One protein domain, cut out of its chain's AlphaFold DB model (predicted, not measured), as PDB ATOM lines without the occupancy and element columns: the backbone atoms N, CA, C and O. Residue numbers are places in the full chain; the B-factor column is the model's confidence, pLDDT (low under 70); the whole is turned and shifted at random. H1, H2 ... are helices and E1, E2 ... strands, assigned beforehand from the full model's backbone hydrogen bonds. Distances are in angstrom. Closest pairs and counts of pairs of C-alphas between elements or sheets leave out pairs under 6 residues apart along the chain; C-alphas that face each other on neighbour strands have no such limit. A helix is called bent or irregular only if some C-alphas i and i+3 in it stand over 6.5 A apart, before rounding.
ATOM      1  N   GLU A   7      -6.508   0.997  -4.485       42.72
ATOM      2  CA  GLU A   7      -6.474   1.210  -3.019       42.72
ATOM      3  C   GLU A   7      -7.694   1.978  -2.458       42.72
ATOM      4  O   GLU A   7      -8.130   1.728  -1.339       42.72
ATOM      5  N   LEU A   8      -8.291   2.894  -3.233       33.78
ATOM      6  CA  LEU A   8      -9.535   3.592  -2.848       33.78
ATOM      7  C   LEU A   8     -10.782   2.715  -3.050       33.78
ATOM      8  O   LEU A   8     -11.760   2.866  -2.324       33.78
ATOM      9  N   GLN A   9     -10.723   1.751  -3.976       44.94
ATOM     10  CA  GLN A   9     -11.781   0.755  -4.171       44.94
ATOM     11  C   GLN A   9     -11.905  -0.185  -2.963       44.94
ATOM     12  O   GLN A   9     -13.003  -0.641  -2.663       44.94
ATOM     13  N   GLU A  10     -10.813  -0.444  -2.238       40.34
ATOM     14  CA  GLU A  10     -10.809  -1.319  -1.058       40.34
ATOM     15  C   GLU A  10     -11.621  -0.756   0.121       40.34
ATOM     16  O   GLU A  10     -12.221  -1.531   0.867       40.34
ATOM     17  N   LEU A  11     -11.708   0.573   0.281       37.78
ATOM     18  CA  LEU A  11     -12.507   1.197   1.346       37.78
ATOM     19  C   LEU A  11     -14.011   1.229   1.016       37.78
ATOM     20  O   LEU A  11     -14.827   0.963   1.897       37.78
ATOM     21  N   ASP A  12     -14.381   1.472  -0.245       39.12
ATOM     22  CA  ASP A  12     -15.771   1.347  -0.720       39.12
ATOM     23  C   ASP A  12     -16.273  -0.092  -0.613       39.12
ATOM     24  O   ASP A  12     -17.417  -0.344  -0.219       39.12
ATOM     25  N   VAL A  13     -15.381  -1.054  -0.869       46.75
ATOM     26  CA  VAL A  13     -15.650  -2.470  -0.639       46.75
ATOM     27  C   VAL A  13     -16.034  -2.716   0.819       46.75
ATOM     28  O   VAL A  13     -16.906  -3.546   1.022       46.75
ATOM     29  N   LEU A  14     -15.517  -1.980   1.819       45.44
ATOM     30  CA  LEU A  14     -15.879  -2.134   3.246       45.44
ATOM     31  C   LEU A  14     -17.291  -1.663   3.602       45.44
ATOM     32  O   LEU A  14     -17.931  -2.256   4.475       45.44
ATOM     33  N   VAL A  15     -17.792  -0.633   2.926       47.59
ATOM     34  CA  VAL A  15     -19.174  -0.168   3.093       47.59
ATOM     35  C   VAL A  15     -20.128  -1.073   2.308       47.59
ATOM     36  O   VAL A  15     -21.175  -1.458   2.825       47.59
ATOM     37  N   GLU A  16     -19.745  -1.517   1.107       53.81
ATOM     38  CA  GLU A  16     -20.503  -2.531   0.363       53.81
ATOM     39  C   GLU A  16     -20.518  -3.888   1.077       53.81
ATOM     40  O   GLU A  16     -21.509  -4.607   1.011       53.81
ATOM     41  N   ILE A  17     -19.451  -4.224   1.798       54.16
ATOM     42  CA  ILE A  17     -19.276  -5.419   2.633       54.16
ATOM     43  C   ILE A  17     -20.452  -5.573   3.603       54.16
ATOM     44  O   ILE A  17     -20.980  -6.675   3.754       54.16
ATOM     45  N   GLU A  18     -20.960  -4.475   4.165       53.62
ATOM     46  CA  GLU A  18     -22.130  -4.483   5.052       53.62
ATOM     47  C   GLU A  18     -23.436  -4.933   4.381       53.62
ATOM     48  O   GLU A  18     -24.365  -5.333   5.084       53.62
ATOM     49  N   LYS A  19     -23.515  -4.942   3.043       58.72
ATOM     50  CA  LYS A  19     -24.679  -5.458   2.307       58.72
ATOM     51  C   LYS A  19     -24.776  -6.986   2.322       58.72
ATOM     52  O   LYS A  19     -25.840  -7.517   2.002       58.72
ATOM     53  N   TYR A  20     -23.699  -7.708   2.642       61.09
ATOM     54  CA  TYR A  20     -23.642  -9.139   2.368       61.09
ATOM     55  C   TYR A  20     -23.641 -10.033   3.618       61.09
ATOM     56  O   TYR A  20     -22.838  -9.881   4.539       61.09
ATOM     57  N   GLU A  21     -24.459 -11.086   3.572       62.38
ATOM     58  CA  GLU A  21     -24.564 -12.119   4.611       62.38
ATOM     59  C   GLU A  21     -23.285 -12.946   4.806       62.38
ATOM     60  O   GLU A  21     -23.058 -13.502   5.876       62.38
ATOM     61  N   TYR A  22     -22.388 -13.021   3.816       68.19
ATOM     62  CA  TYR A  22     -21.161 -13.825   3.959       68.19
ATOM     63  C   TYR A  22     -20.229 -13.320   5.075       68.19
ATOM     64  O   TYR A  22     -19.356 -14.061   5.531       68.19
ATOM     65  N   LEU A  23     -20.430 -12.084   5.535       79.44
ATOM     66  CA  LEU A  23     -19.723 -11.502   6.673       79.44
ATOM     67  C   LEU A  23     -20.432 -11.678   7.998       79.44
ATOM     68  O   LEU A  23     -19.909 -11.226   9.015       79.44
ATOM     69  N   PHE A  24     -21.597 -12.316   8.000       85.94
ATOM     70  CA  PHE A  24     -22.383 -12.530   9.200       85.94
ATOM     71  C   PHE A  24     -21.533 -13.160  10.305       85.94
ATOM     72  O   PHE A  24     -21.463 -12.619  11.403       85.94
ATOM     73  N   LEU A  25     -20.769 -14.208   9.974       92.31
ATOM     74  CA  LEU A  25     -19.855 -14.864  10.912       92.31
ATOM     75  C   LEU A  25     -18.768 -13.914  11.445       92.31
ATOM     76  O   LEU A  25     -18.493 -13.900  12.641       92.31
ATOM     77  N   GLY A  26     -18.169 -13.091  10.577       92.31
ATOM     78  CA  GLY A  26     -17.149 -12.118  10.976       92.31
ATOM     79  C   GLY A  26     -17.703 -11.012  11.877       92.31
ATOM     80  O   GLY A  26     -17.076 -10.630  12.861       92.31
ATOM     81  N   ARG A  27     -18.911 -10.523  11.584       88.19
ATOM     82  CA  ARG A  27     -19.602  -9.521  12.402       88.19
ATOM     83  C   ARG A  27     -20.030 -10.094  13.747       88.19
ATOM     84  O   ARG A  27     -19.792  -9.448  14.762       88.19
ATOM     85  N   LEU A  28     -20.558 -11.314  13.762       90.25
ATOM     86  CA  LEU A  28     -20.916 -12.014  14.989       90.25
ATOM     87  C   LEU A  28     -19.691 -12.195  15.903       90.25
ATOM     88  O   LEU A  28     -19.764 -11.930  17.103       90.25
ATOM     89  N   ALA A  29     -18.533 -12.535  15.326       94.12
ATOM     90  CA  ALA A  29     -17.271 -12.630  16.058       94.12
ATOM     91  C   ALA A  29     -16.839 -11.290  16.688       94.12
ATOM     92  O   ALA A  29     -16.355 -11.275  17.821       94.12
ATOM     93  N   ILE A  30     -17.050 -10.161  15.997       89.69
ATOM     94  CA  ILE A  30     -16.793  -8.816  16.542       89.69
ATOM     95  C   ILE A  30     -17.774  -8.481  17.671       89.69
ATOM     96  O   ILE A  30     -17.373  -7.942  18.702       89.69
ATOM     97  N   GLU A  31     -19.061  -8.794  17.515       84.88
ATOM     98  CA  GLU A  31     -20.080  -8.462  18.520       84.88
ATOM     99  C   GLU A  31     -19.873  -9.217  19.838       84.88
ATOM    100  O   GLU A  31     -19.980  -8.616  20.920       84.88
ATOM    101  N   LYS A  32     -19.466 -10.490  19.744       89.56
ATOM    102  CA  LYS A  32     -19.021 -11.302  20.886       89.56
ATOM    103  C   LYS A  32     -17.658 -10.882  21.443       89.56
ATOM    104  O   LYS A  32     -17.301 -11.287  22.544       89.56
ATOM    105  N   GLY A  33     -16.920 -10.028  20.731       88.88
ATOM    106  CA  GLY A  33     -15.603  -9.545  21.142       88.88
ATOM    107  C   GLY A  33     -14.498 -10.592  21.011       88.88
ATOM    108  O   GLY A  33     -13.492 -10.486  21.703       88.88
ATOM    109  N   TYR A  34     -14.683 -11.606  20.159       95.38
ATOM    110  CA  TYR A  34     -13.643 -12.601  19.879       95.38
ATOM    111  C   TYR A  34     -12.550 -12.036  18.986       95.38
ATOM    112  O   TYR A  34     -11.381 -12.350  19.179       95.38
ATOM    113  N   ILE A  35     -12.938 -11.189  18.031       94.31
ATOM    114  CA  ILE A  35     -12.012 -10.536  17.113       94.31
ATOM    115  C   ILE A  35     -12.257  -9.031  17.066       94.31
ATOM    116  O   ILE A  35     -13.358  -8.539  17.323       94.31
ATOM    117  N   LEU A  36     -11.219  -8.297  16.693       86.19
ATOM    118  CA  LEU A  36     -11.267  -6.883  16.362       86.19
ATOM    119  C   LEU A  36     -11.629  -6.682  14.887       86.19
ATOM    120  O   LEU A  36     -11.505  -7.588  14.061       86.19
ATOM    121  N   TYR A  37     -12.016  -5.456  14.535       81.56
ATOM    122  CA  TYR A  37     -12.302  -5.103  13.144       81.56
ATOM    123  C   TYR A  37     -11.078  -5.319  12.244       81.56
ATOM    124  O   TYR A  37     -11.208  -5.912  11.179       81.56
ATOM    125  N   GLN A  38      -9.879  -4.940  12.704       81.25
ATOM    126  CA  GLN A  38      -8.624  -5.142  11.966       81.25
ATOM    127  C   GLN A  38      -8.382  -6.615  11.603       81.25
ATOM    128  O   GLN A  38      -7.989  -6.923  10.482       81.25
ATOM    129  N   GLN A  39      -8.662  -7.527  12.535       88.88
ATOM    130  CA  GLN A  39      -8.481  -8.967  12.339       88.88
ATOM    131  C   GLN A  39      -9.460  -9.531  11.304       88.88
ATOM    132  O   GLN A  39      -9.102 -10.417  10.528       88.88
ATOM    133  N   LEU A  40     -10.687  -9.001  11.264       91.88
ATOM    134  CA  LEU A  40     -11.643  -9.345  10.218       91.88
ATOM    135  C   LEU A  40     -11.161  -8.856   8.845       91.88
ATOM    136  O   LEU A  40     -11.255  -9.614   7.884       91.88
ATOM    137  N   LEU A  41     -10.620  -7.637   8.751       84.81
ATOM    138  CA  LEU A  41     -10.067  -7.113   7.495       84.81
ATOM    139  C   LEU A  41      -8.931  -7.990   6.970       84.81
ATOM    140  O   LEU A  41      -8.959  -8.394   5.813       84.81
ATOM    141  N   GLU A  42      -7.974  -8.342   7.831       86.25
ATOM    142  CA  GLU A  42      -6.871  -9.240   7.477       86.25
ATOM    143  C   GLU A  42      -7.392 -10.586   6.957       86.25
ATOM    144  O   GLU A  42      -6.968 -11.058   5.905       86.25
ATOM    145  N   ALA A  43      -8.371 -11.180   7.644       92.38
ATOM    146  CA  ALA A  43      -8.968 -12.440   7.213       92.38
ATOM    147  C   ALA A  43      -9.697 -12.328   5.862       92.38
ATOM    148  O   ALA A  43      -9.692 -13.287   5.087       92.38
ATOM    149  N   LEU A  44     -10.307 -11.179   5.556       89.38
ATOM    150  CA  LEU A  44     -10.952 -10.925   4.266       89.38
ATOM    151  C   LEU A  44      -9.941 -10.724   3.137       89.38
ATOM    152  O   LEU A  44     -10.163 -11.253   2.050       89.38
ATOM    153  N   LEU A  45      -8.820 -10.048   3.396       86.50
ATOM    154  CA  LEU A  45      -7.712  -9.934   2.440       86.50
ATOM    155  C   LEU A  45      -7.133 -11.311   2.102       86.50
ATOM    156  O   LEU A  45      -6.971 -11.664   0.937       86.50
ATOM    157  N   ILE A  46      -6.923 -12.149   3.116       88.62
ATOM    158  CA  ILE A  46      -6.469 -13.531   2.921       88.62
ATOM    159  C   ILE A  46      -7.512 -14.345   2.145       88.62
ATOM    160  O   ILE A  46      -7.166 -15.136   1.270       88.62
ATOM    161  N   GLN A  47      -8.804 -14.147   2.429       92.81
ATOM    162  CA  GLN A  47      -9.884 -14.792   1.683       92.81
ATOM    163  C   GLN A  47      -9.953 -14.322   0.224       92.81
ATOM    164  O   GLN A  47     -10.345 -15.102  -0.640       92.81
ATOM    165  N   HIS A  48      -9.590 -13.074  -0.058       88.94
ATOM    166  CA  HIS A  48      -9.492 -12.565  -1.419       88.94
ATOM    167  C   HIS A  48      -8.376 -13.273  -2.198       88.94
ATOM    168  O   HIS A  48      -8.600 -13.732  -3.319       88.94
ATOM    169  N   GLU A  49      -7.206 -13.446  -1.577       88.31
ATOM    170  CA  GLU A  49      -6.082 -14.188  -2.166       88.31
ATOM    171  C   GLU A  49      -6.347 -15.701  -2.273       88.31
ATOM    172  O   GLU A  49      -5.829 -16.372  -3.170       88.31
ATOM    173  N   ILE A  50      -7.182 -16.248  -1.382       91.88
ATOM    174  CA  ILE A  50      -7.587 -17.659  -1.364       91.88
ATOM    175  C   ILE A  50      -9.123 -17.760  -1.390       91.88
ATOM    176  O   ILE A  50      -9.752 -18.042  -0.357       91.88
ATOM    177  N   PRO A  51      -9.764 -17.573  -2.562       89.50
ATOM    178  CA  PRO A  51     -11.218 -17.524  -2.672       89.50
ATOM    179  C   PRO A  51     -11.939 -18.801  -2.242       89.50
ATOM    180  O   PRO A  51     -13.141 -18.762  -1.977       89.50
ATOM    181  N   GLU A  52     -11.262 -19.945  -2.149       89.62
ATOM    182  CA  GLU A  52     -11.835 -21.191  -1.632       89.62
ATOM    183  C   GLU A  52     -11.910 -21.214  -0.091       89.62
ATOM    184  O   GLU A  52     -12.766 -21.891   0.480       89.62
ATOM    185  N   GLY A  53     -11.076 -20.426   0.596       91.12
ATOM    186  CA  GLY A  53     -10.924 -20.447   2.052       91.12
ATOM    187  C   GLY A  53     -12.123 -19.860   2.800       91.12
ATOM    188  O   GLY A  53     -12.424 -18.665   2.700       91.12
ATOM    189  N   LYS A  54     -12.842 -20.674   3.580       92.88
ATOM    190  CA  LYS A  54     -13.987 -20.203   4.382       92.88
ATOM    191  C   LYS A  54     -13.524 -19.216   5.457       92.88
ATOM    192  O   LYS A  54     -12.535 -19.470   6.135       92.88
ATOM    193  N   LEU A  55     -14.279 -18.132   5.659       94.12
ATOM    194  CA  LEU A  55     -13.882 -17.037   6.559       94.12
ATOM    195  C   LEU A  55     -13.610 -17.533   7.986       94.12
ATOM    196  O   LEU A  55     -12.576 -17.213   8.558       94.12
ATOM    197  N   GLY A  56     -14.492 -18.379   8.529       95.56
ATOM    198  CA  GLY A  56     -14.311 -18.954   9.863       95.56
ATOM    199  C   GLY A  56     -13.047 -19.815   9.995       95.56
ATOM    200  O   GLY A  56     -12.358 -19.733  11.005       95.56
ATOM    201  N   TYR A  57     -12.689 -20.577   8.955       95.69
ATOM    202  CA  TYR A  57     -11.457 -21.373   8.954       95.69
ATOM    203  C   TYR A  57     -10.207 -20.494   8.860       95.69
ATOM    204  O   TYR A  57      -9.208 -20.788   9.509       95.69
ATOM    205  N   ILE A  58     -10.267 -19.403   8.092       95.88
ATOM    206  CA  ILE A  58      -9.180 -18.420   8.022       95.88
ATOM    207  C   ILE A  58      -8.974 -17.783   9.400       95.88
ATOM    208  O   ILE A  58      -7.862 -17.819   9.914       95.88
ATOM    209  N   LEU A  59     -10.039 -17.296  10.047       96.75
ATOM    210  CA  LEU A  59      -9.967 -16.724  11.400       96.75
ATOM    211  C   LEU A  59      -9.385 -17.712  12.425       96.75
ATOM    212  O   LEU A  59      -8.555 -17.328  13.247       96.75
ATOM    213  N   PHE A  60      -9.784 -18.985  12.353       96.75
ATOM    214  CA  PHE A  60      -9.234 -20.047  13.198       96.75
ATOM    215  C   PHE A  60      -7.753 -20.324  12.901       96.75
ATOM    216  O   PHE A  60      -6.945 -20.408  13.821       96.75
ATOM    217  N   SER A  61      -7.372 -20.409  11.625       95.62
ATOM    218  CA  SER A  61      -5.987 -20.669  11.198       95.62
ATOM    219  C   SER A  61      -5.028 -19.530  11.557       95.62
ATOM    220  O   SER A  61      -3.836 -19.759  11.737       95.62
ATOM    221  N   LEU A  62      -5.547 -18.304  11.672       94.38
ATOM    222  CA  LEU A  62      -4.811 -17.136  12.164       94.38
ATOM    223  C   LEU A  62      -4.694 -17.088  13.693       94.38
ATOM    224  O   LEU A  62      -4.016 -16.199  14.211       94.38
ATOM    225  N   GLU A  63      -5.325 -18.037  14.392       96.75
ATOM    226  CA  GLU A  63      -5.444 -18.110  15.853       96.75
ATOM    227  C   GLU A  63      -6.204 -16.916  16.460       96.75
ATOM    228  O   GLU A  63      -6.039 -16.590  17.633       96.75
ATOM    229  N   TYR A  64      -7.064 -16.257  15.672       97.06
ATOM    230  CA  TYR A  64      -7.921 -15.164  16.158       97.06
ATOM    231  C   TYR A  64      -9.130 -15.669  16.930       97.06
ATOM    232  O   TYR A  64      -9.642 -14.964  17.794       97.06
ATOM    233  N   ILE A  65      -9.564 -16.892  16.640       97.69
ATOM    234  CA  ILE A  65     -10.624 -17.582  17.371       97.69
ATOM    235  C   ILE A  65     -10.203 -19.018  17.669       97.69
ATOM    236  O   ILE A  65      -9.442 -19.630  16.918       97.69
ATOM    237  N   THR A  66     -10.722 -19.578  18.756       97.44
ATOM    238  CA  THR A  66     -10.566 -20.997  19.087       97.44
ATOM    239  C   THR A  66     -11.558 -21.859  18.302       97.44
ATOM    240  O   THR A  66     -12.538 -21.366  17.744       97.44
ATOM    241  N   GLN A  67     -11.343 -23.178  18.291       97.31
ATOM    242  CA  GLN A  67     -12.289 -24.120  17.682       97.31
ATOM    243  C   GLN A  67     -13.674 -24.060  18.352       97.31
ATOM    244  O   GLN A  67     -14.688 -24.184  17.672       97.31
ATOM    245  N   GLU A  68     -13.716 -23.864  19.674       97.50
ATOM    246  CA  GLU A  68     -14.965 -23.739  20.437       97.50
ATOM    247  C   GLU A  68     -15.728 -22.474  20.026       97.50
ATOM    248  O   GLU A  68     -16.913 -22.548  19.718       97.50
ATOM    249  N   GLN A  69     -15.026 -21.339  19.919       97.44
ATOM    250  CA  GLN A  69     -15.603 -20.081  19.442       97.44
ATOM    251  C   GLN A  69     -16.084 -20.186  17.993       97.44
ATOM    252  O   GLN A  69     -17.161 -19.696  17.670       97.44
ATOM    253  N   LEU A  70     -15.319 -20.841  17.113       97.12
ATOM    254  CA  LEU A  70     -15.745 -21.070  15.733       97.12
ATOM    255  C   LEU A  70     -17.031 -21.903  15.676       97.12
ATOM    256  O   LEU A  70     -17.934 -21.561  14.918       97.12
ATOM    257  N   GLN A  71     -17.127 -22.973  16.471       96.94
ATOM    258  CA  GLN A  71     -18.331 -23.800  16.510       96.94
ATOM    259  C   GLN A  71     -19.535 -23.010  17.031       96.94
ATOM    260  O   GLN A  71     -20.593 -23.066  16.415       96.94
ATOM    261  N   GLU A  72     -19.358 -22.213  18.088       96.12
ATOM    262  CA  GLU A  72     -20.408 -21.334  18.615       96.12
ATOM    263  C   GLU A  72     -20.916 -20.349  17.550       96.12
ATOM    264  O   GLU A  72     -22.123 -20.216  17.348       96.12
ATOM    265  N   LEU A  73     -20.005 -19.694  16.820       95.06
ATOM    266  CA  LEU A  73     -20.364 -18.767  15.744       95.06
ATOM    267  C   LEU A  73     -21.115 -19.462  14.599       95.06
ATOM    268  O   LEU A  73     -22.034 -18.878  14.027       95.06
ATOM    269  N   LEU A  74     -20.716 -20.687  14.246       94.31
ATOM    270  CA  LEU A  74     -21.372 -21.477  13.203       94.31
ATOM    271  C   LEU A  74     -22.762 -21.941  13.636       94.31
ATOM    272  O   LEU A  74     -23.689 -21.865  12.835       94.31
ATOM    273  N   ASP A  75     -22.913 -22.390  14.881       94.69
ATOM    274  CA  ASP A  75     -24.197 -22.826  15.431       94.69
ATOM    275  C   ASP A  75     -25.192 -21.660  15.470       94.69
ATOM    276  O   ASP A  75     -26.346 -21.816  15.074       94.69
ATOM    277  N   GLU A  76     -24.740 -20.466  15.856       92.25
ATOM    278  CA  GLU A  76     -25.574 -19.263  15.863       92.25
ATOM    279  C   GLU A  76     -25.889 -18.760  14.447       92.25
ATOM    280  O   GLU A  76     -27.043 -18.460  14.148       92.25
ATOM    281  N   GLN A  77     -24.914 -18.743  13.531       91.44
ATOM    282  CA  GLN A  77     -25.173 -18.432  12.119       91.44
ATOM    283  C   GLN A  77     -26.199 -19.394  11.508       91.44
ATOM    284  O   GLN A  77     -27.086 -18.966  10.770       91.44
ATOM    285  N   LYS A  78     -26.093 -20.688  11.824       91.38
ATOM    286  CA  LYS A  78     -26.985 -21.732  11.317       91.38
ATOM    287  C   LYS A  78     -28.441 -21.466  11.686       91.38
ATOM    288  O   LYS A  78     -29.308 -21.690  10.847       91.38
ATOM    289  N   VAL A  79     -28.709 -20.933  12.885       91.38
ATOM    290  CA  VAL A  79     -30.066 -20.532  13.287       91.38
ATOM    291  C   VAL A  79     -30.653 -19.564  12.267       91.38
ATOM    292  O   VAL A  79     -31.755 -19.804  11.795       91.38
ATOM    293  N   PHE A  80     -29.923 -18.525  11.865       88.38
ATOM    294  CA  PHE A  80     -30.446 -17.514  10.941       88.38
ATOM    295  C   PHE A  80     -30.522 -17.990   9.490       88.38
ATOM    296  O   PHE A  80     -31.478 -17.653   8.798       88.38
ATOM    297  N   VAL A  81     -29.553 -18.802   9.055       85.81
ATOM    298  CA  VAL A  81     -29.475 -19.317   7.678       85.81
ATOM    299  C   VAL A  81     -30.532 -20.391   7.403       85.81
ATOM    300  O   VAL A  81     -31.081 -20.453   6.304       85.81
ATOM    301  N   GLU A  82     -30.806 -21.274   8.368       89.12
ATOM    302  CA  GLU A  82     -31.715 -22.410   8.163       89.12
ATOM    303  C   GLU A  82     -33.172 -22.107   8.518       89.12
ATOM    304  O   GLU A  82     -34.070 -22.794   8.027       89.12
ATOM    305  N   SER A  83     -33.428 -21.102   9.360       90.31
ATOM    306  CA  SER A  83     -34.792 -20.733   9.744       90.31
ATOM    307  C   SER A  83     -35.382 -19.656   8.836       90.31
ATOM    308  O   SER A  83     -34.683 -18.805   8.275       90.31
ATOM    309  N   HIS A  84     -36.707 -19.685   8.686       90.25
ATOM    310  CA  HIS A  84     -37.407 -18.618   7.987       90.25
ATOM    311  C   HIS A  84     -37.278 -17.318   8.804       90.25
ATOM    312  O   HIS A  84     -37.390 -17.378  10.027       90.25
ATOM    313  N   PRO A  85     -37.146 -16.125   8.190       90.94
ATOM    314  CA  PRO A  85     -37.016 -14.858   8.918       90.94
ATOM    315  C   PRO A  85     -38.144 -14.545   9.908       90.94
ATOM    316  O   PRO A  85     -37.974 -13.727  10.809       90.94
ATOM    317  N   LEU A  86     -39.295 -15.202   9.739       90.69
ATOM    318  CA  LEU A  86     -40.460 -15.117  10.622       90.69
ATOM    319  C   LEU A  86     -40.284 -15.908  11.922       90.69
ATOM    320  O   LEU A  86     -40.923 -15.588  12.920       90.69
ATOM    321  N   ASP A  87     -39.426 -16.925  11.901       93.00
ATOM    322  CA  ASP A  87     -39.121 -17.785  13.042       93.00
ATOM    323  C   ASP A  87     -37.944 -17.238  13.865       93.00
ATOM    324  O   ASP A  87     -37.602 -17.779  14.919       93.00
ATOM    325  N   TRP A  88     -37.311 -16.157  13.404       91.62
ATOM    326  CA  TRP A  88     -36.230 -15.501  14.122       91.62
ATOM    327  C   TRP A  88     -36.736 -14.854  15.407       91.62
ATOM    328  O   TRP A  88     -37.647 -14.024  15.392       91.62
ATOM    329  N   SER A  89     -36.072 -15.163  16.522       91.00
ATOM    330  CA  SER A  89     -36.362 -14.544  17.818       91.00
ATOM    331  C   SER A  89     -36.104 -13.032  17.826       91.00
ATOM    332  O   SER A  89     -36.775 -12.305  18.553       91.00
ATOM    333  N   TYR A  90     -35.162 -12.561  17.007       91.56
ATOM    334  CA  TYR A  90     -34.858 -11.152  16.769       91.56
ATOM    335  C   TYR A  90     -34.257 -10.968  15.366       91.56
ATOM    336  O   TYR A  90     -33.747 -11.917  14.773       91.56
ATOM    337  N   ILE A  91     -34.304  -9.747  14.820       90.62
ATOM    338  CA  ILE A  91     -33.614  -9.430  13.560       90.62
ATOM    339  C   ILE A  91     -32.130  -9.225  13.874       90.62
ATOM    340  O   ILE A  91     -31.821  -8.334  14.669       90.62
ATOM    341  N   PRO A  92     -31.202  -9.968  13.245       89.94
ATOM    342  CA  PRO A  92     -29.786  -9.756  13.483       89.94
ATOM    343  C   PRO A  92     -29.347  -8.333  13.153       89.94
ATOM    344  O   PRO A  92     -29.751  -7.756  12.139       89.94
ATOM    345  N   ASP A  93     -28.441  -7.792  13.960       88.75
ATOM    346  CA  ASP A  93     -28.035  -6.391  13.865       88.75
ATOM    347  C   ASP A  93     -27.392  -6.045  12.513       88.75
ATOM    348  O   ASP A  93     -27.525  -4.919  12.036       88.75
ATOM    349  N   VAL A  94     -26.743  -7.012  11.859       83.56
ATOM    350  CA  VAL A  94     -26.201  -6.868  10.496       83.56
ATOM    351  C   VAL A  94     -27.320  -6.690   9.469       83.56
ATOM    352  O   VAL A  94     -27.250  -5.793   8.634       83.56
ATOM    353  N   VAL A  95     -28.373  -7.505   9.562       85.75
ATOM    354  CA  VAL A  95     -29.524  -7.469   8.648       85.75
ATOM    355  C   VAL A  95     -30.294  -6.166   8.836       85.75
ATOM    356  O   VAL A  95     -30.583  -5.465   7.868       85.75
ATOM    357  N   LEU A  96     -30.549  -5.797  10.092       88.12
ATOM    358  CA  LEU A  96     -31.221  -4.555  10.455       88.12
ATOM    359  C   LEU A  96     -30.474  -3.323   9.920       88.12
ATOM    360  O   LEU A  96     -31.073  -2.476   9.259       88.12
ATOM    361  N   LYS A  97     -29.159  -3.229  10.163       85.88
ATOM    362  CA  LYS A  97     -28.331  -2.115   9.671       85.88
ATOM    363  C   LYS A  97     -28.273  -2.084   8.152       85.88
ATOM    364  O   LYS A  97     -28.487  -1.024   7.574       85.88
ATOM    365  N   GLY A  98     -28.021  -3.227   7.513       79.25
ATOM    366  CA  GLY A  98     -27.932  -3.314   6.058       79.25
ATOM    367  C   GLY A  98     -29.218  -2.839   5.382       79.25
ATOM    368  O   GLY A  98     -29.180  -2.084   4.414       79.25
ATOM    369  N   LEU A  99     -30.371  -3.196   5.947       79.38
ATOM    370  CA  LEU A  99     -31.664  -2.782   5.415       79.38
ATOM    371  C   LEU A  99     -31.984  -1.308   5.686       79.38
ATOM    372  O   LEU A  99     -32.571  -0.667   4.823       79.38
ATOM    373  N   VAL A 100     -31.573  -0.741   6.823       82.19
ATOM    374  CA  VAL A 100     -31.782   0.693   7.095       82.19
ATOM    375  C   VAL A 100     -30.831   1.581   6.287       82.19
ATOM    376  O   VAL A 100     -31.248   2.633   5.809       82.19
ATOM    377  N   TYR A 101     -29.565   1.190   6.124       78.25
ATOM    378  CA  TYR A 101     -28.581   2.006   5.405       78.25
ATOM    379  C   TYR A 101     -28.676   1.870   3.886       78.25
ATOM    380  O   TYR A 101     -28.441   2.847   3.180       78.25
ATOM    381  N   PHE A 102     -29.022   0.682   3.380       72.62
ATOM    382  CA  PHE A 102     -28.982   0.395   1.943       72.62
ATOM    383  C   PHE A 102     -30.335  -0.009   1.351       72.62
ATOM    384  O   PHE A 102     -30.464  -0.095   0.130       72.62
ATOM    385  N   GLY A 103     -31.349  -0.276   2.175       69.38
ATOM    386  CA  GLY A 103     -32.668  -0.669   1.695       69.38
ATOM    387  C   GLY A 103     -33.466   0.517   1.160       69.38
ATOM    388  O   GLY A 103     -33.532   1.579   1.772       69.38
ATOM    389  N   LYS A 104     -34.150   0.318   0.027       67.19
ATOM    390  CA  LYS A 104     -35.109   1.308  -0.509       67.19
ATOM    391  C   LYS A 104     -36.366   1.471   0.350       67.19
ATOM    392  O   LYS A 104     -37.028   2.499   0.266       67.19
ATOM    393  N   ASN A 105     -36.689   0.449   1.140       64.38
ATOM    394  CA  ASN A 105     -37.801   0.458   2.079       64.38
ATOM    395  C   ASN A 105     -37.208   0.502   3.490       64.38
ATOM    396  O   ASN A 105     -36.852  -0.564   4.004       64.38
ATOM    397  N   PRO A 106     -37.049   1.693   4.096       67.12
ATOM    398  CA  PRO A 106     -36.635   1.776   5.487       67.12
ATOM    399  C   PRO A 106     -37.595   0.947   6.348       67.12
ATOM    400  O   PRO A 106     -38.783   0.806   6.045       67.12
ATOM    401  N   LEU A 107     -37.047   0.332   7.390       72.62
ATOM    402  CA  LEU A 107     -37.795  -0.456   8.361       72.62
ATOM    403  C   LEU A 107     -38.732   0.495   9.125       72.62
ATOM    404  O   LEU A 107     -38.324   1.134  10.091       72.62
ATOM    405  N   GLY A 108     -39.955   0.677   8.620       74.75
ATOM    406  CA  GLY A 108     -40.853   1.739   9.079       74.75
ATOM    407  C   GLY A 108     -40.260   3.133   8.831       74.75
ATOM    408  O   GLY A 108     -39.767   3.427   7.744       74.75
ATOM    409  N   ASN A 109     -40.278   3.982   9.860       78.25
ATOM    410  CA  ASN A 109     -39.708   5.336   9.833       78.25
ATOM    411  C   ASN A 109     -38.292   5.410  10.436       78.25
ATOM    412  O   ASN A 109     -37.830   6.493  10.798       78.25
ATOM    413  N   ILE A 110     -37.602   4.276  10.587       88.81
ATOM    414  CA  ILE A 110     -36.267   4.255  11.186       88.81
ATOM    415  C   ILE A 110     -35.252   4.810  10.187       88.81
ATOM    416  O   ILE A 110     -35.021   4.231   9.125       88.81
ATOM    417  N   SER A 111     -34.603   5.913  10.550       87.12
ATOM    418  CA  SER A 111     -33.469   6.463   9.817       87.12
ATOM    419  C   SER A 111     -32.143   5.963  10.398       87.12
ATOM    420  O   SER A 111     -32.043   5.423  11.507       87.12
ATOM    421  N   GLY A 112     -31.056   6.212   9.666       85.38
ATOM    422  CA  GLY A 112     -29.708   5.947  10.161       85.38
ATOM    423  C   GLY A 112     -29.356   6.702  11.456       85.38
ATOM    424  O   GLY A 112     -28.414   6.297  12.142       85.38
ATOM    425  N   LYS A 113     -30.081   7.778  11.813       87.38
ATOM    426  CA  LYS A 113     -29.892   8.513  13.078       87.38
ATOM    427  C   LYS A 113     -30.435   7.712  14.268       87.38
ATOM    428  O   LYS A 113     -29.755   7.634  15.291       87.38
ATOM    429  N   GLU A 114     -31.595   7.066  14.144       93.25
ATOM    430  CA  GLU A 114     -32.155   6.201  15.192       93.25
ATOM    431  C   GLU A 114     -31.289   4.958  15.418       93.25
ATOM    432  O   GLU A 114     -31.001   4.629  16.567       93.25
ATOM    433  N   ILE A 115     -30.785   4.321  14.352       91.00
ATOM    434  CA  ILE A 115     -29.862   3.179  14.481       91.00
ATOM    435  C   ILE A 115     -28.596   3.567  15.252       91.00
ATOM    436  O   ILE A 115     -28.155   2.830  16.135       91.00
ATOM    437  N   ARG A 116     -28.019   4.741  14.967       85.94
ATOM    438  CA  ARG A 116     -26.845   5.241  15.699       85.94
ATOM    439  C   ARG A 116     -27.155   5.488  17.176       85.94
ATOM    440  O   ARG A 116     -26.378   5.072  18.033       85.94
ATOM    441  N   LYS A 117     -28.302   6.101  17.488       90.88
ATOM    442  CA  LYS A 117     -28.756   6.277  18.879       90.88
ATOM    443  C   LYS A 117     -28.928   4.931  19.585       90.88
ATOM    444  O   LYS A 117     -28.427   4.763  20.694       90.88
ATOM    445  N   ALA A 118     -29.547   3.950  18.928       94.75
ATOM    446  CA  ALA A 118     -29.716   2.608  19.479       94.75
ATOM    447  C   ALA A 118     -28.364   1.933  19.777       94.75
ATOM    448  O   ALA A 118     -28.182   1.345  20.840       94.75
ATOM    449  N   GLN A 119     -27.370   2.079  18.893       90.56
ATOM    450  CA  GLN A 119     -26.013   1.563  19.119       90.56
ATOM    451  C   GLN A 119     -25.302   2.234  20.301       90.56
ATOM    452  O   GLN A 119     -24.582   1.563  21.051       90.56
ATOM    453  N   GLN A 120     -25.493   3.544  20.485       90.50
ATOM    454  CA  GLN A 120     -24.953   4.270  21.635       90.50
ATOM    455  C   GLN A 120     -25.564   3.751  22.942       90.50
ATOM    456  O   GLN A 120     -24.818   3.433  23.869       90.50
ATOM    457  N   ILE A 121     -26.891   3.576  22.984       95.38
ATOM    458  CA  ILE A 121     -27.603   2.990  24.132       95.38
ATOM    459  C   ILE A 121     -27.099   1.565  24.401       95.38
ATOM    460  O   ILE A 121     -26.697   1.264  25.523       95.38
ATOM    461  N   ARG A 122     -27.001   0.717  23.365       94.50
ATOM    462  CA  ARG A 122     -26.466  -0.656  23.467       94.50
ATOM    463  C   ARG A 122     -25.077  -0.672  24.100       94.50
ATOM    464  O   ARG A 122     -24.788  -1.490  24.967       94.50
ATOM    465  N   SER A 123     -24.212   0.252  23.686       86.69
ATOM    466  CA  SER A 123     -22.844   0.364  24.201       86.69
ATOM    467  C   SER A 123     -22.807   0.801  25.669       86.69
ATOM    468  O   SER A 123     -21.963   0.326  26.426       86.69
ATOM    469  N   GLN A 124     -23.718   1.683  26.089       92.88
ATOM    470  CA  GLN A 124     -23.864   2.084  27.492       92.88
ATOM    471  C   GLN A 124     -24.394   0.931  28.355       92.88
ATOM    472  O   GLN A 124     -23.823   0.653  29.406       92.88
ATOM    473  N   MET A 125     -25.412   0.206  27.883       96.12
ATOM    474  CA  MET A 125     -25.971  -0.969  28.564       96.12
ATOM    475  C   MET A 125     -24.951  -2.106  28.689       96.12
ATOM    476  O   MET A 125     -24.806  -2.688  29.763       96.12
ATOM    477  N   LYS A 126     -24.150  -2.356  27.643       90.12
ATOM    478  CA  LYS A 126     -23.077  -3.363  27.677       90.12
ATOM    479  C   LYS A 126     -22.044  -3.061  28.767       90.12
ATOM    480  O   LYS A 126     -21.593  -3.980  29.443       90.12
ATOM    481  N   LYS A 127     -21.713  -1.782  29.005       91.56
ATOM    482  CA  LYS A 127     -20.837  -1.366  30.124       91.56
ATOM    483  C   LYS A 127     -21.449  -1.646  31.500       91.56
ATOM    484  O   LYS A 127     -20.712  -1.786  32.466       91.56
ATOM    485  N   GLN A 128     -22.773  -1.733  31.582       96.25
ATOM    486  CA  GLN A 128     -23.515  -2.094  32.792       96.25
ATOM    487  C   GLN A 128     -23.739  -3.614  32.917       96.25
ATOM    488  O   GLN A 128     -24.389  -4.055  33.857       96.25
ATOM    489  N   GLY A 129     -23.222  -4.419  31.978       95.06
ATOM    490  CA  GLY A 129     -23.432  -5.870  31.939       95.06
ATOM    491  C   GLY A 129     -24.796  -6.298  31.387       95.06
ATOM    492  O   GLY A 129     -25.129  -7.478  31.446       95.06
ATOM    493  N   ILE A 130     -25.581  -5.366  30.838       96.31
ATOM    494  CA  ILE A 130     -26.885  -5.645  30.230       96.31
ATOM    495  C   ILE A 130     -26.686  -5.852  28.727       96.31
ATOM    496  O   ILE A 130     -26.164  -4.979  28.029       96.31
ATOM    497  N   VAL A 131     -27.119  -7.005  28.219       91.31
ATOM    498  CA  VAL A 131     -27.072  -7.337  26.790       91.31
ATOM    499  C   VAL A 131     -28.475  -7.173  26.205       91.31
ATOM    500  O   VAL A 131     -29.397  -7.870  26.620       91.31
ATOM    501  N   LYS A 132     -28.630  -6.246  25.254       94.88
ATOM    502  CA  LYS A 132     -29.844  -6.052  24.445       94.88
ATOM    503  C   LYS A 132     -29.482  -5.989  22.959       94.88
ATOM    504  O   LYS A 132     -28.436  -5.430  22.612       94.88
ATOM    505  N   ASN A 133     -30.360  -6.505  22.100       93.56
ATOM    506  CA  ASN A 133     -30.232  -6.382  20.645       93.56
ATOM    507  C   ASN A 133     -30.671  -4.988  20.182       93.56
ATOM    508  O   ASN A 133     -31.401  -4.291  20.895       93.56
ATOM    509  N   LEU A 134     -30.266  -4.560  18.980       93.56
ATOM    510  CA  LEU A 134     -30.683  -3.240  18.490       93.56
ATOM    511  C   LEU A 134     -32.188  -3.173  18.230       93.56
ATOM    512  O   LEU A 134     -32.782  -2.131  18.493       93.56
ATOM    513  N   SER A 135     -32.807  -4.263  17.764       94.69
ATOM    514  CA  SER A 135     -34.263  -4.338  17.582       94.69
ATOM    515  C   SER A 135     -35.016  -4.040  18.878       94.69
ATOM    516  O   SER A 135     -35.957  -3.251  18.873       94.69
ATOM    517  N   ASP A 136     -34.559  -4.608  19.994       95.94
ATOM    518  CA  ASP A 136     -35.206  -4.445  21.298       95.94
ATOM    519  C   ASP A 136     -35.059  -3.007  21.797       95.94
ATOM    520  O   ASP A 136     -36.018  -2.420  22.283       95.94
ATOM    521  N   ILE A 137     -33.892  -2.392  21.587       96.94
ATOM    522  CA  ILE A 137     -33.646  -0.986  21.939       96.94
ATOM    523  C   ILE A 137     -34.518  -0.041  21.101       96.94
ATOM    524  O   ILE A 137     -35.045   0.944  21.619       96.94
ATOM    525  N   LEU A 138     -34.697  -0.323  19.807       96.00
ATOM    526  CA  LEU A 138     -35.544   0.494  18.930       96.00
ATOM    527  C   LEU A 138     -37.020   0.440  19.347       96.00
ATOM    528  O   LEU A 138     -37.710   1.458  19.257       96.00
ATOM    529  N   VAL A 139     -37.482  -0.716  19.829       95.81
ATOM    530  CA  VAL A 139     -38.859  -0.917  20.301       95.81
ATOM    531  C   VAL A 139     -39.073  -0.356  21.700       95.81
ATOM    532  O   VAL A 139     -40.011   0.400  21.928       95.81
ATOM    533  N   GLU A 140     -38.241  -0.760  22.654       97.12
ATOM    534  CA  GLU A 140     -38.496  -0.551  24.079       97.12
ATOM    535  C   GLU A 140     -37.948   0.784  24.576       97.12
ATOM    536  O   GLU A 140     -38.621   1.481  25.332       97.12
ATOM    537  N   ASP A 141     -36.731   1.139  24.162       97.38
ATOM    538  CA  ASP A 141     -36.003   2.282  24.718       97.38
ATOM    539  C   ASP A 141     -36.194   3.553  23.876       97.38
ATOM    540  O   ASP A 141     -36.249   4.659  24.415       97.38
ATOM    541  N   LEU A 142     -36.308   3.412  22.551       96.44
ATOM    542  CA  LEU A 142     -36.529   4.535  21.635       96.44
ATOM    543  C   LEU A 142     -37.988   4.687  21.189       96.44
ATOM    544  O   LEU A 142     -38.356   5.782  20.767       96.44
ATOM    545  N   ALA A 143     -38.799   3.625  21.274       96.31
ATOM    546  CA  ALA A 143     -40.191   3.594  20.815       96.31
ATOM    547  C   ALA A 143     -40.386   4.146  19.386       96.31
ATOM    548  O   ALA A 143     -41.398   4.774  19.076       96.31
ATOM    549  N   VAL A 144     -39.395   3.930  18.512       95.56
ATOM    550  CA  VAL A 144     -39.425   4.398  17.111       95.56
ATOM    551  C   VAL A 144     -40.094   3.395  16.178       95.56
ATOM    552  O   VAL A 144     -40.427   3.740  15.048       95.56
ATOM    553  N   ILE A 145     -40.274   2.160  16.648       94.69
ATOM    554  CA  ILE A 145     -40.957   1.089  15.935       94.69
ATOM    555  C   ILE A 145     -41.682   0.168  16.915       94.69
ATOM    556  O   ILE A 145     -41.242  -0.044  18.042       94.69
ATOM    557  N   THR A 146     -42.798  -0.402  16.481       95.06
ATOM    558  CA  THR A 146     -43.577  -1.387  17.232       95.06
ATOM    559  C   THR A 146     -43.124  -2.825  16.948       95.06
ATOM    560  O   THR A 146     -42.517  -3.130  15.922       95.06
ATOM    561  N   LYS A 147     -43.458  -3.761  17.850       94.06
ATOM    562  CA  LYS A 147     -43.170  -5.196  17.641       94.06
ATOM    563  C   LYS A 147     -43.878  -5.763  16.405       94.06
ATOM    564  O   LYS A 147     -43.328  -6.641  15.745       94.06
ATOM    565  N   ASP A 148     -45.067  -5.259  16.086       93.56
ATOM    566  CA  ASP A 148     -45.833  -5.710  14.923       93.56
ATOM    567  C   ASP A 148     -45.212  -5.220  13.613       93.56
ATOM    568  O   ASP A 148     -45.121  -5.992  12.662       93.56
ATOM    569  N   GLU A 149     -44.685  -3.992  13.577       92.12
ATOM    570  CA  GLU A 149     -43.917  -3.492  12.429       92.12
ATOM    571  C   GLU A 149     -42.620  -4.284  12.216       92.12
ATOM    572  O   GLU A 149     -42.255  -4.550  11.074       92.12
ATOM    573  N   ILE A 150     -41.945  -4.726  13.287       91.25
ATOM    574  CA  ILE A 150     -40.786  -5.628  13.170       91.25
ATOM    575  C   ILE A 150     -41.188  -6.970  12.552       91.25
ATOM    576  O   ILE A 150     -40.482  -7.461  11.674       91.25
ATOM    577  N   LYS A 151     -42.316  -7.558  12.965       91.50
ATOM    578  CA  LYS A 151     -42.809  -8.825  12.399       91.50
ATOM    579  C   LYS A 151     -43.243  -8.684  10.943       91.50
ATOM    580  O   LYS A 151     -42.894  -9.521  10.111       91.50
ATOM    581  N   ASP A 152     -43.981  -7.622  10.625       89.31
ATOM    582  CA  ASP A 152     -44.337  -7.281   9.247       89.31
ATOM    583  C   ASP A 152     -43.071  -7.107   8.403       89.31
ATOM    584  O   ASP A 152     -42.971  -7.635   7.295       89.31
ATOM    585  N   PHE A 153     -42.047  -6.461   8.958       86.38
ATOM    586  CA  PHE A 153     -40.765  -6.336   8.294       86.38
ATOM    587  C   PHE A 153     -40.061  -7.685   8.095       86.38
ATOM    588  O   PHE A 153     -39.640  -7.977   6.977       86.38
ATOM    589  N   GLN A 154     -39.975  -8.535   9.125       89.62
ATOM    590  CA  GLN A 154     -39.426  -9.895   9.022       89.62
ATOM    591  C   GLN A 154     -40.117 -10.700   7.915       89.62
ATOM    592  O   GLN A 154     -39.446 -11.393   7.155       89.62
ATOM    593  N   SER A 155     -41.437 -10.553   7.762       88.62
ATOM    594  CA  SER A 155     -42.211 -11.224   6.707       88.62
ATOM    595  C   SER A 155     -41.810 -10.810   5.285       88.62
ATOM    596  O   SER A 155     -41.990 -11.573   4.335       88.62
ATOM    597  N   LYS A 156     -41.248  -9.605   5.135       85.75
ATOM    598  CA  LYS A 156     -40.809  -9.028   3.857       85.75
ATOM    599  C   LYS A 156     -39.356  -9.358   3.527       85.75
ATOM    600  O   LYS A 156     -38.946  -9.137   2.386       85.75
ATOM    601  N   ILE A 157     -38.579  -9.866   4.486       84.88
ATOM    602  CA  ILE A 157     -37.198 -10.289   4.246       84.88
ATOM    603  C   ILE A 157     -37.229 -11.501   3.312       84.88
ATOM    604  O   ILE A 157     -37.785 -12.547   3.637       84.88
ATOM    605  N   GLN A 158     -36.630 -11.349   2.134       82.62
ATOM    606  CA  GLN A 158     -36.499 -12.413   1.146       82.62
ATOM    607  C   GLN A 158     -35.025 -12.662   0.865       82.62
ATOM    608  O   GLN A 158     -34.276 -11.722   0.606       82.62
ATOM    609  N   TYR A 159     -34.634 -13.933   0.832       83.81
ATOM    610  CA  TYR A 159     -33.307 -14.321   0.376       83.81
ATOM    611  C   TYR A 159     -33.282 -14.454  -1.132       83.81
ATOM    612  O   TYR A 159     -34.135 -15.115  -1.733       83.81
ATOM    613  N   LYS A 160     -32.248 -13.892  -1.746       85.12
ATOM    614  CA  LYS A 160     -31.873 -14.262  -3.107       85.12
ATOM    615  C   LYS A 160     -30.479 -14.837  -3.116       85.12
ATOM    616  O   LYS A 160     -29.536 -14.208  -2.645       85.12
ATOM    617  N   GLU A 161     -30.368 -16.022  -3.697       89.75
ATOM    618  CA  GLU A 161     -29.084 -16.653  -3.933       89.75
ATOM    619  C   GLU A 161     -28.450 -16.081  -5.199       89.75
ATOM    620  O   GLU A 161     -29.019 -16.106  -6.299       89.75
ATOM    621  N   GLN A 162     -27.235 -15.577  -5.050       91.25
ATOM    622  CA  GLN A 162     -26.397 -15.193  -6.169       91.25
ATOM    623  C   GLN A 162     -25.087 -15.964  -6.146       91.25
ATOM    624  O   GLN A 162     -24.507 -16.202  -5.094       91.25
ATOM    625  N   LYS A 163     -24.588 -16.335  -7.321       94.31
ATOM    626  CA  LYS A 163     -23.340 -17.075  -7.480       94.31
ATOM    627  C   LYS A 163     -22.281 -16.216  -8.153       94.31
ATOM    628  O   LYS A 163     -22.537 -15.607  -9.192       94.31
ATOM    629  N   CYS A 164     -21.070 -16.215  -7.609       93.94
ATOM    630  CA  CYS A 164     -19.910 -15.672  -8.308       93.94
ATOM    631  C   CYS A 164     -19.417 -16.669  -9.362       93.94
ATOM    632  O   CYS A 164     -19.215 -17.842  -9.060       93.94
ATOM    633  N   SER A 165     -19.165 -16.217 -10.593       93.69
ATOM    634  CA  SER A 165     -18.623 -17.082 -11.650       93.69
ATOM    635  C   SER A 165     -17.140 -17.426 -11.490       93.69
ATOM    636  O   SER A 165     -16.689 -18.363 -12.134       93.69
ATOM    637  N   GLN A 166     -16.385 -16.687 -10.669       92.81
ATOM    638  CA  GLN A 166     -14.955 -16.939 -10.443       92.81
ATOM    639  C   GLN A 166     -14.735 -17.959  -9.331       92.81
ATOM    640  O   GLN A 166     -14.288 -19.067  -9.587       92.81
ATOM    641  N   CYS A 167     -15.106 -17.606  -8.097       92.25
ATOM    642  CA  CYS A 167     -14.904 -18.468  -6.932       92.25
ATOM    643  C   CYS A 167     -16.031 -19.485  -6.720       92.25
ATOM    644  O   CYS A 167     -16.001 -20.241  -5.755       92.25
ATOM    645  N   SER A 168     -17.061 -19.486  -7.575       93.00
ATOM    646  CA  SER A 168     -18.226 -20.378  -7.486       93.00
ATOM    647  C   SER A 168     -19.033 -20.301  -6.183       93.00
ATOM    648  O   SER A 168     -19.960 -21.094  -6.005       93.00
ATOM    649  N   ARG A 169     -18.740 -19.346  -5.291       91.25
ATOM    650  CA  ARG A 169     -19.474 -19.156  -4.036       91.25
ATOM    651  C   ARG A 169     -20.889 -18.669  -4.284       91.25
ATOM    652  O   ARG A 169     -21.117 -17.847  -5.174       91.25
ATOM    653  N   VAL A 170     -21.798 -19.166  -3.454       90.81
ATOM    654  CA  VAL A 170     -23.188 -18.726  -3.379       90.81
ATOM    655  C   VAL A 170     -23.326 -17.779  -2.192       90.81
ATOM    656  O   VAL A 170     -22.858 -18.083  -1.098       90.81
ATOM    657  N   PHE A 171     -23.936 -16.630  -2.437       88.69
ATOM    658  CA  PHE A 171     -24.206 -15.574  -1.477       88.69
ATOM    659  C   PHE A 171     -25.715 -15.455  -1.331       88.69
ATOM    660  O   PHE A 171     -26.421 -15.350  -2.334       88.69
ATOM    661  N   GLN A 172     -26.193 -15.472  -0.096       85.75
ATOM    662  CA  GLN A 172     -27.566 -15.129   0.233       85.75
ATOM    663  C   GLN A 172     -27.616 -13.622   0.518       85.75
ATOM    664  O   GLN A 172     -26.745 -13.065   1.188       85.75
ATOM    665  N   LEU A 173     -28.557 -12.932  -0.124       83.12
ATOM    666  CA  LEU A 173     -28.720 -11.484  -0.020       83.12
ATOM    667  C   LEU A 173     -30.109 -11.162   0.522       83.12
ATOM    668  O   LEU A 173     -31.102 -11.604  -0.058       83.12
ATOM    669  N   PHE A 174     -30.157 -10.348   1.579       75.56
ATOM    670  CA  PHE A 174     -31.393  -9.874   2.217       75.56
ATOM    671  C   PHE A 174     -32.074  -8.734   1.450       75.56
ATOM    672  O   PHE A 174     -33.275  -8.502   1.592       75.56
ATOM    673  N   HIS A 175     -31.310  -8.005   0.634       71.62
ATOM    674  CA  HIS A 175     -31.815  -6.965  -0.252       71.62
ATOM    675  C   HIS A 175     -31.226  -7.150  -1.644       71.62
ATOM    676  O   HIS A 175     -30.028  -7.371  -1.802       71.62
ATOM    677  N   HIS A 176     -32.075  -7.067  -2.664       67.50
ATOM    678  CA  HIS A 176     -31.641  -7.209  -4.044       67.50
ATOM    679  C   HIS A 176     -32.555  -6.419  -4.969       67.50
ATOM    680  O   HIS A 176     -33.654  -6.875  -5.319       67.50
ATOM    681  N   ASP A 177     -32.057  -5.281  -5.445       74.12
ATOM    682  CA  ASP A 177     -32.582  -4.651  -6.648       74.12
ATOM    683  C   ASP A 177     -32.110  -5.463  -7.870       74.12
ATOM    684  O   ASP A 177     -30.909  -5.567  -8.103       74.12
ATOM    685  N   PRO A 178     -33.016  -6.048  -8.681       76.44
ATOM    686  CA  PRO A 178     -32.639  -6.759  -9.904       76.44
ATOM    687  C   PRO A 178     -31.837  -5.946 -10.915       76.44
ATOM    688  O   PRO A 178     -31.251  -6.525 -11.828       76.44
ATOM    689  N   ARG A 179     -31.834  -4.621 -10.782       81.50
ATOM    690  CA  ARG A 179     -31.076  -3.715 -11.643       81.50
ATOM    691  C   ARG A 179     -29.662  -3.459 -11.123       81.50
ATOM    692  O   ARG A 179     -28.814  -3.033 -11.905       81.50
ATOM    693  N   GLU A 180     -29.399  -3.710  -9.843       83.38
ATOM    694  CA  GLU A 180     -28.094  -3.481  -9.228       83.38
ATOM    695  C   GLU A 180     -27.149  -4.643  -9.552       83.38
ATOM    696  O   GLU A 180     -27.449  -5.818  -9.325       83.38
ATOM    697  N   ARG A 181     -25.983  -4.318 -10.118       86.31
ATOM    698  CA  ARG A 181     -24.927  -5.297 -10.382       86.31
ATOM    699  C   ARG A 181     -24.000  -5.357  -9.177       86.31
ATOM    700  O   ARG A 181     -23.121  -4.514  -9.038       86.31
ATOM    701  N   LEU A 182     -24.181  -6.371  -8.343       86.38
ATOM    702  CA  LEU A 182     -23.375  -6.575  -7.142       86.38
ATOM    703  C   LEU A 182     -22.048  -7.250  -7.480       86.38
ATOM    704  O   LEU A 182     -22.009  -8.204  -8.263       86.38
ATOM    705  N   ARG A 183     -20.953  -6.761  -6.901       89.50
ATOM    706  CA  ARG A 183     -19.630  -7.380  -7.037       89.50
ATOM    707  C   ARG A 183     -19.486  -8.532  -6.051       89.50
ATOM    708  O   ARG A 183     -20.058  -8.536  -4.969       89.50
ATOM    709  N   CYS A 184     -18.714  -9.541  -6.428       89.88
ATOM    710  CA  CYS A 184     -18.371 -10.627  -5.535       89.88
ATOM    711  C   CYS A 184     -17.476 -10.066  -4.435       89.88
ATOM    712  O   CYS A 184     -16.390  -9.576  -4.735       89.88
ATOM    713  N   PRO A 185     -17.868 -10.199  -3.170       86.00
ATOM    714  CA  PRO A 185     -17.149  -9.536  -2.098       86.00
ATOM    715  C   PRO A 185     -15.891 -10.313  -1.664       86.00
ATOM    716  O   PRO A 185     -15.098  -9.819  -0.874       86.00
ATOM    717  N   VAL A 186     -15.679 -11.506  -2.236       90.56
ATOM    718  CA  VAL A 186     -14.429 -12.269  -2.140       90.56
ATOM    719  C   VAL A 186     -13.494 -11.940  -3.301       90.56
ATOM    720  O   VAL A 186     -12.321 -11.719  -3.076       90.56
ATOM    721  N   CYS A 187     -13.979 -11.901  -4.546       89.31
ATOM    722  CA  CYS A 187     -13.108 -11.723  -5.720       89.31
ATOM    723  C   CYS A 187     -12.906 -10.263  -6.142       89.31
ATOM    724  O   CYS A 187     -11.968  -9.991  -6.880       89.31
ATOM    725  N   TRP A 188     -13.815  -9.364  -5.756       85.38
ATOM    726  CA  TRP A 188     -13.890  -7.920  -6.058       85.38
ATOM    727  C   TRP A 188     -14.007  -7.523  -7.539       85.38
ATOM    728  O   TRP A 188     -14.574  -6.479  -7.867       85.38
ATOM    729  N   THR A 189     -13.544  -8.370  -8.452       85.00
ATOM    730  CA  THR A 189     -13.487  -8.118  -9.895       85.00
ATOM    731  C   THR A 189     -14.703  -8.650 -10.649       85.00
ATOM    732  O   THR A 189     -15.070  -8.110 -11.691       85.00
ATOM    733  N   ASN A 190     -15.367  -9.682 -10.118       91.50
ATOM    734  CA  ASN A 190     -16.477 -10.347 -10.794       91.50
ATOM    735  C   ASN A 190     -17.836  -9.977 -10.217       91.50
ATOM    736  O   ASN A 190     -18.022  -9.974  -9.006       91.50
ATOM    737  N   TYR A 191     -18.816  -9.760 -11.092       91.81
ATOM    738  CA  TYR A 191     -20.202  -9.544 -10.694       91.81
ATOM    739  C   TYR A 191     -20.902 -10.857 -10.344       91.81
ATOM    740  O   TYR A 191     -20.698 -11.897 -10.980       91.81
ATOM    741  N   LEU A 192     -21.749 -10.793  -9.327       91.44
ATOM    742  CA  LEU A 192     -22.607 -11.881  -8.909       91.44
ATOM    743  C   LEU A 192     -23.735 -12.094  -9.929       91.44
ATOM    744  O   LEU A 192     -24.292 -11.146 -10.483       91.44
ATOM    745  N   LYS A 193     -24.067 -13.360 -10.191       93.38
ATOM    746  CA  LYS A 193     -25.168 -13.759 -11.077       93.38
ATOM    747  C   LYS A 193     -26.292 -14.352 -10.246       93.38
ATOM    748  O   LYS A 193     -26.039 -15.239  -9.432       93.38
ATOM    749  N   THR A 194     -27.527 -13.916 -10.471       90.81
ATOM    750  CA  THR A 194     -28.699 -14.549  -9.858       90.81
ATOM    751  C   THR A 194     -28.746 -16.015 -10.270       90.81
ATOM    752  O   THR A 194     -28.707 -16.329 -11.463       90.81
ATOM    753  N   ILE A 195     -28.815 -16.918  -9.293       90.06
ATOM    754  CA  ILE A 195     -29.101 -18.319  -9.582       90.06
ATOM    755  C   ILE A 195     -30.576 -18.341  -9.961       90.06
ATOM    756  O   ILE A 195     -31.442 -18.123  -9.116       90.06
TER     757      ILE A 195
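AT A GLANCE: This is residues 7 to 195 of the 541 residues of an uncharacterized protein of Candidatus Brocadiae bacterium (UniProt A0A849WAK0). Two groups of helices stand next to each other, H2 to H5 in one and H6 to H8 in the other, with H2 and H6 nearest the middle, and a small sheet of three strands lies past one end of H2. H9 runs from the second group toward that sheet, H1 belongs to neither group, and residues 124 to 129, at the far tip of H7, stick out. The printed part has 189 residues, with nine named helices followed along the chain by three named strands, in a sheet of order E2, E1, E3, antiparallel. The class is mostly helix, and the whole is compact and rounded, with a radius of gyration of the C-alphas of 16.7 A and spans of 45 by 40 by 34 A.

HOW THE PARTS SIT: H1, residues 7 to 17, touches no helix. H2, residues 21 to 31, is irregular, with C-alphas 22 and 25 7.2 A apart. H3, residues 37 to 49, touches H4, residues 55 to 61, about perpendicular at 80 degrees; their closest C-alphas, of Ala 43 and Ile 58, are 6.0 A apart. H5, residues 67 to 82, touches H2 with residues 73 to 77 alone, at a steep tilt of 48 degrees, opposite ways; the closest C-alphas, of Leu 25 and Leu 73, are 6.2 A apart. H6, residues 93 to 102, only just touches H2, with 3 pairs of C-alphas within 8 A, the closest those of Phe 24 and Val 94 at 7.0 A. H7, residues 112 to 127, touches H8, residues 134 to 141, about perpendicular at 85 degrees, the closest C-alphas being those of Ala 118 and Ile 137, 5.9 A apart. H9, residues 147 to 156, is close to H8 but not clearly touching, with C-alphas 139 and 147 closest at 6.6 A. E1, residues 160 to 164, forms a hairpin with E2, residues 170 to 173, with N 162 and O 171 within hydrogen-bond range at 2.8 A. E3, residues 192 to 194, is the other neighbour of E1, antiparallel, with N 163 and O 193 at 2.8 A. H2 only grazes the sheet, with residues 21 to 22. Every O i to N i+4 pair is within hydrogen-bond range in H3, H4, H6, H7, H8 and H9, against 4 of 7 in H1, 5 of 7 in H2 and 11 of 12 in H5.

IN THESE COORDINATES: H1 begins at C-alpha 7, (-6.474, 1.210, -3.019). H5 is 21.7 A long, H7 23.0 A and H3 18.9 A. E3 ends at C-alpha 194, (-28.699, -14.549, -9.858).

THE WHOLE: The two farthest C-alphas, of Gln 128 and Ser 165, are 47.2 A apart. The printed part has no cut. The link from E2 to E3, residues 174 to 191, is long. Mean pLDDT of the printed part is 86.0; residues 7 to 22, 103 to 106 and 176 are under 70.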